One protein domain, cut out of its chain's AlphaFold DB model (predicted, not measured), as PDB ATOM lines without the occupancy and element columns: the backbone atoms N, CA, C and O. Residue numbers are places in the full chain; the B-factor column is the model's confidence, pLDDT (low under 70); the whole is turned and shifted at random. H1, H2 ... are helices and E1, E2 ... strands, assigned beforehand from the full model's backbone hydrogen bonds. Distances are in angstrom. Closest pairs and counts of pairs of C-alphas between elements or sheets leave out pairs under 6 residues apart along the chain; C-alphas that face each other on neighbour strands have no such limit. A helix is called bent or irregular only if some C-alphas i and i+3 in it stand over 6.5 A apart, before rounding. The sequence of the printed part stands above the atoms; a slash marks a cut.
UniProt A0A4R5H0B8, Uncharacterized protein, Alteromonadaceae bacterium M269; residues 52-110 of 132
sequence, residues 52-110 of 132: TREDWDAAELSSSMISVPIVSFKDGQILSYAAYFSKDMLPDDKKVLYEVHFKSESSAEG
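AT A GLANCE: This is residues 52 to 110 of the 132 residues of an uncharacterized protein of Alteromonadaceae bacterium M269 (UniProt A0A4R5H0B8). A narrow sheet of three strands fills one end of a rod, and a single helix, H1, runs on beyond the sheet to make the other end. The sheet is a meander, E1 E2 E3, each strand the antiparallel neighbour of the one before, and the long link from E1 folds back so that residues 60 to 61 pair with residues 66 to 67 of E2. The printed part has 59 residues with three named strands and one named helix, along the chain E1, E2, E3, H1, in the class mixed, helices and strands. It is only just loose, close to compact, with a radius of gyration of the C-alphas of 12.9 A, and its C-alphas span 47 by 19 by 15 A.

HOW THE PARTS SIT: E1, residues 52 to 54, is an edge strand and forms a hairpin with the inner strand E2, residues 66 to 72. The two are antiparallel, at 153 degrees between directions. The C-alphas of Glu 54 and Ile 70 face each other at 4.5 A, and N 53 and O 71 are within hydrogen-bond range at 2.9 A. E2 forms a second hairpin with the other edge strand, E3, residues 78 to 84, antiparallel at 152 degrees. Across this pair the C-alphas of Val 71 and Ile 78 face each other at 4.3 A, and N 68 and O 82 are within hydrogen-bond range at 2.8 A, as are N 84 and O 66 at 2.9 A. H1, residues 95 to 109, is not on the sheet, but only just, with 4 pairs of C-alphas within 10 A. H1 and E1 are apart; H1 and E2 are only just apart, their closest C-alphas 8.0 A from each other. In H1, 6 of 11 O i to N i+4 pairs are within hydrogen-bond range, and 5 of 12 O i to N i+3 pairs.

IN THESE COORDINATES: E1 begins at C-alpha 52, (23.318, 47.709, 15.709), and is 7.1 A long. E2 is 19.6 A long and E3 17.1 A, ending at C-alpha 84, (26.424, 31.189, 20.473). H1 is 22.2 A long and ends at C-alpha 109, (24.293, 14.197, 35.584). It is neither bent nor irregular, but only just: C-alphas 100 and 103 are 6.0 A apart.

THE WHOLE: The two C-alphas farthest apart are those of Lys 74 and Gly 110, at 46.9 A. The printed part has no cut. The link from E1 to E2, 11 residues, is long; that from E2 to E3 is tight and that from E3 to H1 short. The mean pLDDT of the printed part is 83.6, and residues 102 to 110 are under 70; H1 has a mean of 65.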
ATOM      1  N   THR A  52      23.966  48.722  14.870       95.88
ATOM      2  CA  THR A  52      23.318  47.709  15.709       95.88
ATOM      3  C   THR A  52      24.141  47.419  16.958       95.88
ATOM      4  O   THR A  52      25.360  47.600  16.951       95.88
ATOM      5  N   ARG A  53      23.487  46.908  18.003       94.88
ATOM      6  CA  ARG A  53      24.138  46.349  19.196       94.88
ATOM      7  C   ARG A  53      23.484  45.040  19.612       94.88
ATOM      8  O   ARG A  53      22.307  44.831  19.338       94.88
ATOM      9  N   GLU A  54      24.239  44.209  20.306       95.31
ATOM     10  CA  GLU A  54      23.704  43.058  21.026       95.31
ATOM     11  C   GLU A  54      23.090  43.522  22.345       95.31
ATOM     12  O   GLU A  54      23.715  44.272  23.102       95.31
ATOM     13  N   ASP A  55      21.859  43.098  22.604       95.38
ATOM     14  CA  ASP A  55      21.164  43.350  23.858       95.38
ATOM     15  C   ASP A  55      21.277  42.121  24.766       95.38
ATOM     16  O   ASP A  55      20.452  41.209  24.748       95.38
ATOM     17  N   TRP A  56      22.366  42.096  25.533       92.25
ATOM     18  CA  TRP A  56      22.687  41.017  26.466       92.25
ATOM     19  C   TRP A  56      21.746  40.953  27.673       92.25
ATOM     20  O   TRP A  56      21.685  39.908  28.319       92.25
ATOM     21  N   ASP A  57      21.004  42.026  27.965       91.50
ATOM     22  CA  ASP A  57      20.029  42.043  29.062       91.50
ATOM     23  C   ASP A  57      18.776  41.224  28.705       91.50
ATOM     24  O   ASP A  57      18.093  40.708  29.589       91.50
ATOM     25  N   ALA A  58      18.504  41.060  27.407       92.56
ATOM     26  CA  ALA A  58      17.425  40.242  26.859       92.56
ATOM     27  C   ALA A  58      17.928  38.913  26.255       92.56
ATOM     28  O   ALA A  58      17.264  38.333  25.395       92.56
ATOM     29  N   ALA A  59      19.111  38.441  26.660       92.00
ATOM     30  CA  ALA A  59      19.647  37.169  26.189       92.00
ATOM     31  C   ALA A  59      18.824  35.984  26.719       92.00
ATOM     32  O   ALA A  59      18.535  35.883  27.911       92.00
ATOM     33  N   GLU A  60      18.501  35.051  25.830       90.94
ATOM     34  CA  GLU A  60      17.823  33.803  26.167       90.94
ATOM     35  C   GLU A  60      18.843  32.663  26.208       90.94
ATOM     36  O   GLU A  60      19.615  32.454  25.268       90.94
ATOM     37  N   LEU A  61      18.853  31.919  27.313       89.25
ATOM     38  CA  LEU A  61      19.722  30.760  27.495       89.25
ATOM     39  C   LEU A  61      18.899  29.486  27.315       89.25
ATOM     40  O   LEU A  61      17.866  29.303  27.955       89.25
ATOM     41  N   SER A  62      19.376  28.603  26.448       85.81
ATOM     42  CA  SER A  62      18.829  27.262  26.249       85.81
ATOM     43  C   SER A  62      19.890  26.217  26.588       85.81
ATOM     44  O   SER A  62      21.074  26.540  26.651       85.81
ATOM     45  N   SER A  63      19.487  24.954  26.717       80.75
ATOM     46  CA  SER A  63      20.394  23.828  26.992       80.75
ATOM     47  C   SER A  63      21.437  23.561  25.900       80.75
ATOM     48  O   SER A  63      22.355  22.773  26.104       80.75
ATOM     49  N   SER A  64      21.341  24.213  24.736       83.69
ATOM     50  CA  SER A  64      22.288  24.024  23.623       83.69
ATOM     51  C   SER A  64      22.930  25.305  23.094       83.69
ATOM     52  O   SER A  64      23.913  25.232  22.360       83.69
ATOM     53  N   MET A  65      22.392  26.477  23.433       89.56
ATOM     54  CA  MET A  65      22.906  27.754  22.939       89.56
ATOM     55  C   MET A  65      22.440  28.939  23.773       89.56
ATOM     56  O   MET A  65      21.399  28.894  24.432       89.56
ATOM     57  N   ILE A  66      23.186  30.031  23.648       91.12
ATOM     58  CA  ILE A  66      22.777  31.364  24.082       91.12
ATOM     59  C   ILE A  66      22.332  32.137  22.844       91.12
ATOM     60  O   ILE A  66      23.112  32.282  21.900       91.12
ATOM     61  N   SER A  67      21.101  32.641  22.843       94.25
ATOM     62  CA  SER A  67      20.588  33.521  21.793       94.25
ATOM     63  C   SER A  67      20.477  34.953  22.296       94.25
ATOM     64  O   SER A  67      19.821  35.218  23.300       94.25
ATOM     65  N   VAL A  68      21.099  35.884  21.575       95.56
ATOM     66  CA  VAL A  68      21.161  37.302  21.942       95.56
ATOM     67  C   VAL A  68      20.496  38.142  20.854       95.56
ATOM     68  O   VAL A  68      20.893  38.047  19.685       95.56
ATOM     69  N   PRO A  69      19.490  38.964  21.186       96.19
ATOM     70  CA  PRO A  69      18.877  39.852  20.212       96.19
ATOM     71  C   PRO A  69      19.861  40.937  19.756       96.19
ATOM     72  O   PRO A  69      20.514  41.605  20.554       96.19
ATOM     73  N   ILE A  70      19.934  41.142  18.441       94.62
ATOM     74  CA  ILE A  70      20.632  42.266  17.815       94.62
ATOM     75  C   ILE A  70      19.599  43.355  17.545       94.62
ATOM     76  O   ILE A  70      18.686  43.182  16.730       94.62
ATOM     77  N   VAL A  71      19.758  44.491  18.214       96.38
ATOM     78  CA  VAL A  71      18.819  45.613  18.184       96.38
ATOM     79  C   VAL A  71      19.393  46.824  17.452       96.38
ATOM     80  O   VAL A  71      20.605  47.060  17.436       96.38
ATOM     81  N   SER A  72      18.518  47.629  16.848       95.12
ATOM     82  CA  SER A  72      18.910  48.913  16.261       95.12
ATOM     83  C   SER A  72      19.277  49.934  17.337       95.12
ATOM     84  O   SER A  72      18.554  50.098  18.320       95.12
ATOM     85  N   PHE A  73      20.325  50.727  17.097       93.19
ATOM     86  CA  PHE A  73      20.623  51.893  17.937       93.19
ATOM     87  C   PHE A  73      19.546  52.984  17.893       93.19
ATOM     88  O   PHE A  73      19.493  53.821  18.790       93.19
ATOM     89  N   LYS A  74      18.711  53.017  16.849       91.38
ATOM     90  CA  LYS A  74      17.741  54.098  16.654       91.38
ATOM     91  C   LYS A  74      16.558  54.003  17.617       91.38
ATOM     92  O   LYS A  74      16.165  55.008  18.198       91.38
ATOM     93  N   ASP A  75      15.938  52.834  17.680       90.81
ATOM     94  CA  ASP A  75      14.642  52.610  18.325       90.81
ATOM     95  C   ASP A  75      14.614  51.347  19.194       90.81
ATOM     96  O   ASP A  75      13.584  51.045  19.790       90.81
ATOM     97  N   GLY A  76      15.731  50.617  19.291       90.56
ATOM     98  CA  GLY A  76      15.803  49.367  20.043       90.56
ATOM     99  C   GLY A  76      15.041  48.213  19.390       90.56
ATOM    100  O   GLY A  76      14.866  47.176  20.023       90.56
ATOM    101  N   GLN A  77      14.583  48.354  18.140       91.38
ATOM    102  CA  GLN A  77      13.891  47.270  17.451       91.38
ATOM    103  C   GLN A  77      14.838  46.082  17.228       91.38
ATOM    104  O   GLN A  77      15.947  46.263  16.723       91.38
ATOM    105  N   ILE A  78      14.372  44.870  17.545       93.12
ATOM    106  CA  ILE A  78      15.079  43.619  17.241       93.12
ATOM    107  C   ILE A  78      15.109  43.418  15.723       93.12
ATOM    108  O   ILE A  78      14.064  43.408  15.068       93.12
ATOM    109  N   LEU A  79      16.310  43.266  15.168       91.94
ATOM    110  CA  LEU A  79      16.542  43.072  13.735       91.94
ATOM    111  C   LEU A  79      16.915  41.625  13.401       91.94
ATOM    112  O   LEU A  79      16.527  41.114  12.352       91.94
ATOM    113  N   SER A  80      17.667  40.971  14.284       91.62
ATOM    114  CA  SER A  80      18.116  39.584  14.141       91.62
ATOM    115  C   SER A  80      18.520  39.017  15.503       91.62
ATOM    116  O   SER A  80      18.502  39.733  16.500       91.62
ATOM    117  N   TYR A  81      18.920  37.747  15.542       93.69
ATOM    118  CA  TYR A  81      19.483  37.103  16.730       93.69
ATOM    119  C   TYR A  81      20.875  36.560  16.409       93.69
ATOM    120  O   TYR A  81      21.078  35.974  15.344       93.69
ATOM    121  N   ALA A  82      21.819  36.755  17.325       92.94
ATOM    122  CA  ALA A  82      23.083  36.033  17.347       92.94
ATOM    123  C   ALA A  82      22.911  34.758  18.178       92.94
ATOM    124  O   ALA A  82      22.299  34.801  19.243       92.94
ATOM    125  N   ALA A  83      23.439  33.634  17.698       93.25
ATOM    126  CA  ALA A  83      23.414  32.361  18.411       93.25
ATOM    127  C   ALA A  83      24.845  31.905  18.707       93.25
ATOM    128  O   ALA A  83      25.669  31.792  17.795       93.25
ATOM    129  N   TYR A  84      25.125  31.637  19.981       91.69
ATOM    130  CA  TYR A  84      26.424  31.189  20.473       91.69
ATOM    131  C   TYR A  84      26.293  29.772  21.022       91.69
ATOM    132  O   TYR A  84      25.556  29.533  21.978       91.69
ATOM    133  N   PHE A  85      27.026  28.839  20.416       88.62
ATOM    134  CA  PHE A  85      26.959  27.408  20.736       88.62
ATOM    135  C   PHE A  85      28.106  26.934  21.628       88.62
ATOM    136  O   PHE A  85      28.093  25.809  22.114       88.62
ATOM    137  N   SER A  86      29.126  27.767  21.826       85.50
ATOM    138  CA  SER A  86      30.270  27.427  22.663       85.50
ATOM    139  C   SER A  86      30.818  28.653  23.377       85.50
ATOM    140  O   SER A  86      30.645  29.795  22.939       85.50
ATOM    141  N   LYS A  87      31.529  28.400  24.481       86.25
ATOM    142  CA  LYS A  87      32.194  29.432  25.282       86.25
ATOM    143  C   LYS A  87      33.159  30.287  24.453       86.25
ATOM    144  O   LYS A  87      33.293  31.477  24.711       86.25
ATOM    145  N   ASP A  88      33.811  29.701  23.453       87.44
ATOM    146  CA  ASP A  88      34.818  30.394  22.641       87.44
ATOM    147  C   ASP A  88      34.212  31.402  21.661       87.44
ATOM    148  O   ASP A  88      34.900  32.326  21.233       87.44
ATOM    149  N   MET A  89      32.927  31.251  21.325       88.75
ATOM    150  CA  MET A  89      32.212  32.199  20.466       88.75
ATOM    151  C   MET A  89      31.759  33.451  21.225       88.75
ATOM    152  O   MET A  89      31.400  34.445  20.595       88.75
ATOM    153  N   LEU A  90      31.737  33.403  22.559       88.00
ATOM    154  CA  LEU A  90      31.285  34.514  23.386       88.00
ATOM    155  C   LEU A  90      32.391  35.562  23.562       88.00
ATOM    156  O   LEU A  90      33.564  35.199  23.710       88.00
ATOM    157  N   PRO A  91      32.021  36.852  23.650       88.06
ATOM    158  CA  PRO A  91      32.916  37.894  24.138       88.06
ATOM    159  C   PRO A  91      33.522  37.526  25.499       88.06
ATOM    160  O   PRO A  91      32.864  36.888  26.326       88.06
ATOM    161  N   ASP A  92      34.772  37.925  25.749       87.50
ATOM    162  CA  ASP A  92      35.520  37.522  26.950       87.50
ATOM    163  C   ASP A  92      34.798  37.873  28.260       87.50
ATOM    164  O   ASP A  92      34.798  37.079  29.202       87.50
ATOM    165  N   ASP A  93      34.117  39.017  28.300       87.31
ATOM    166  CA  ASP A  93      33.324  39.484  29.440       87.31
ATOM    167  C   ASP A  93      32.016  38.695  29.641       87.31
ATOM    168  O   ASP A  93      31.428  38.731  30.723       87.31
ATOM    169  N   LYS A  94      31.569  37.947  28.625       87.00
ATOM    170  CA  LYS A  94      30.338  37.140  28.639       87.00
ATOM    171  C   LYS A  94      30.589  35.644  28.793       87.00
ATOM    172  O   LYS A  94      29.653  34.898  29.075       87.00
ATOM    173  N   LYS A  95      31.844  35.190  28.710       86.12
ATOM    174  CA  LYS A  95      32.228  33.775  28.891       86.12
ATOM    175  C   LYS A  95      31.781  33.175  30.226       86.12
ATOM    176  O   LYS A  95      31.548  31.970  30.297       86.12
ATOM    177  N   VAL A  96      31.643  33.998  31.265       83.38
ATOM    178  CA  VAL A  96      31.168  33.571  32.593       83.38
ATOM    179  C   VAL A  96      29.723  33.063  32.541       83.38
ATOM    180  O   VAL A  96      29.402  32.085  33.212       83.38
ATOM    181  N   LEU A  97      28.865  33.656  31.699       77.44
ATOM    182  CA  LEU A  97      27.457  33.255  31.565       77.44
ATOM    183  C   LEU A  97      27.320  31.799  31.109       77.44
ATOM    184  O   LEU A  97      26.461  31.069  31.598       77.44
ATOM    185  N   TYR A  98      28.218  31.358  30.225       77.62
ATOM    186  CA  TYR A  98      28.255  29.979  29.750       77.62
ATOM    187  C   TYR A  98      28.639  29.000  30.864       77.62
ATOM    188  O   TYR A  98      28.063  27.924  30.986       77.62
ATOM    189  N   GLU A  99      29.609  29.356  31.707       75.12
ATOM    190  CA  GLU A  99      30.037  28.464  32.787       75.12
ATOM    191  C   GLU A  99      28.964  28.290  33.852       75.12
ATOM    192  O   GLU A  99      28.770  27.173  34.320       75.12
ATOM    193  N   VAL A 100      28.257  29.365  34.203       77.31
ATOM    194  CA  VAL A 100      27.181  29.310  35.198       77.31
ATOM    195  C   VAL A 100      26.028  28.440  34.701       77.31
ATOM    196  O   VAL A 100      25.568  27.574  35.438       77.31
ATOM    197  N   HIS A 101      25.593  28.613  33.450       71.88
ATOM    198  CA  HIS A 101      24.450  27.864  32.928       71.88
ATOM    199  C   HIS A 101      24.790  26.412  32.574       71.88
ATOM    200  O   HIS A 101      24.149  25.497  33.088       71.88
ATOM    201  N   PHE A 102      25.829  26.161  31.777       69.81
ATOM    202  CA  PHE A 102      26.062  24.823  31.220       69.81
ATOM    203  C   PHE A 102      26.834  23.876  32.154       69.81
ATOM    204  O   PHE A 102      26.652  22.662  32.074       69.81
ATOM    205  N   LYS A 103      27.657  24.378  33.094       62.19
ATOM    206  CA  LYS A 103      28.247  23.494  34.127       62.19
ATOM    207  C   LYS A 103      27.227  23.095  35.198       62.19
ATOM    208  O   LYS A 103      27.390  22.040  35.812       62.19
ATOM    209  N   SER A 104      26.180  23.900  35.411       55.47
ATOM    210  CA  SER A 104      25.103  23.557  36.350       55.47
ATOM    211  C   SER A 104      24.263  22.368  35.865       55.47
ATOM    212  O   SER A 104      23.883  21.533  36.681       55.47
ATOM    213  N   GLU A 105      24.081  22.213  34.549       50.81
ATOM    214  CA  GLU A 105      23.391  21.054  33.960       50.81
ATOM    215  C   GLU A 105      24.273  19.792  33.950       50.81
ATOM    216  O   GLU A 105      23.800  18.715  34.302       50.81
ATOM    217  N   SER A 106      25.578  19.914  33.679       49.47
ATOM    218  CA  SER A 106      26.526  18.785  33.778       49.47
ATOM    219  C   SER A 106      26.702  18.264  35.215       49.47
ATOM    220  O   SER A 106      26.944  17.075  35.416       49.47
ATOM    221  N   SER A 107      26.543  19.122  36.226       45.84
ATOM    222  CA  SER A 107      26.608  18.700  37.635       45.84
ATOM    223  C   SER A 107      25.358  17.926  38.079       45.84
ATOM    224  O   SER A 107      25.421  17.192  39.063       45.84
ATOM    225  N   ALA A 108      24.237  18.045  37.356       47.59
ATOM    226  CA  ALA A 108      23.035  17.254  37.609       47.59
ATOM    227  C   ALA A 108      23.150  15.812  37.070       47.59
ATOM    228  O   ALA A 108      22.539  14.908  37.635       47.59
ATOM    229  N   GLU A 109      23.976  15.563  36.045       46.19
ATOM    230  CA  GLU A 109      24.293  14.197  35.584       46.19
ATOM    231  C   GLU A 109      25.226  13.448  36.552       46.19
ATOM    232  O   GLU A 109      25.115  12.232  36.696       46.19
ATOM    233  N   GLY A 110      26.091  14.163  37.281       44.44
ATOM    234  CA  GLY A 110      27.012  13.572  38.262       44.44
ATOM    235  C   GLY A 110      26.360  13.050  39.549       44.44
ATOM    236  O   GLY A 110      27.021  12.362  40.316       44.44
TER     237      GLY A 110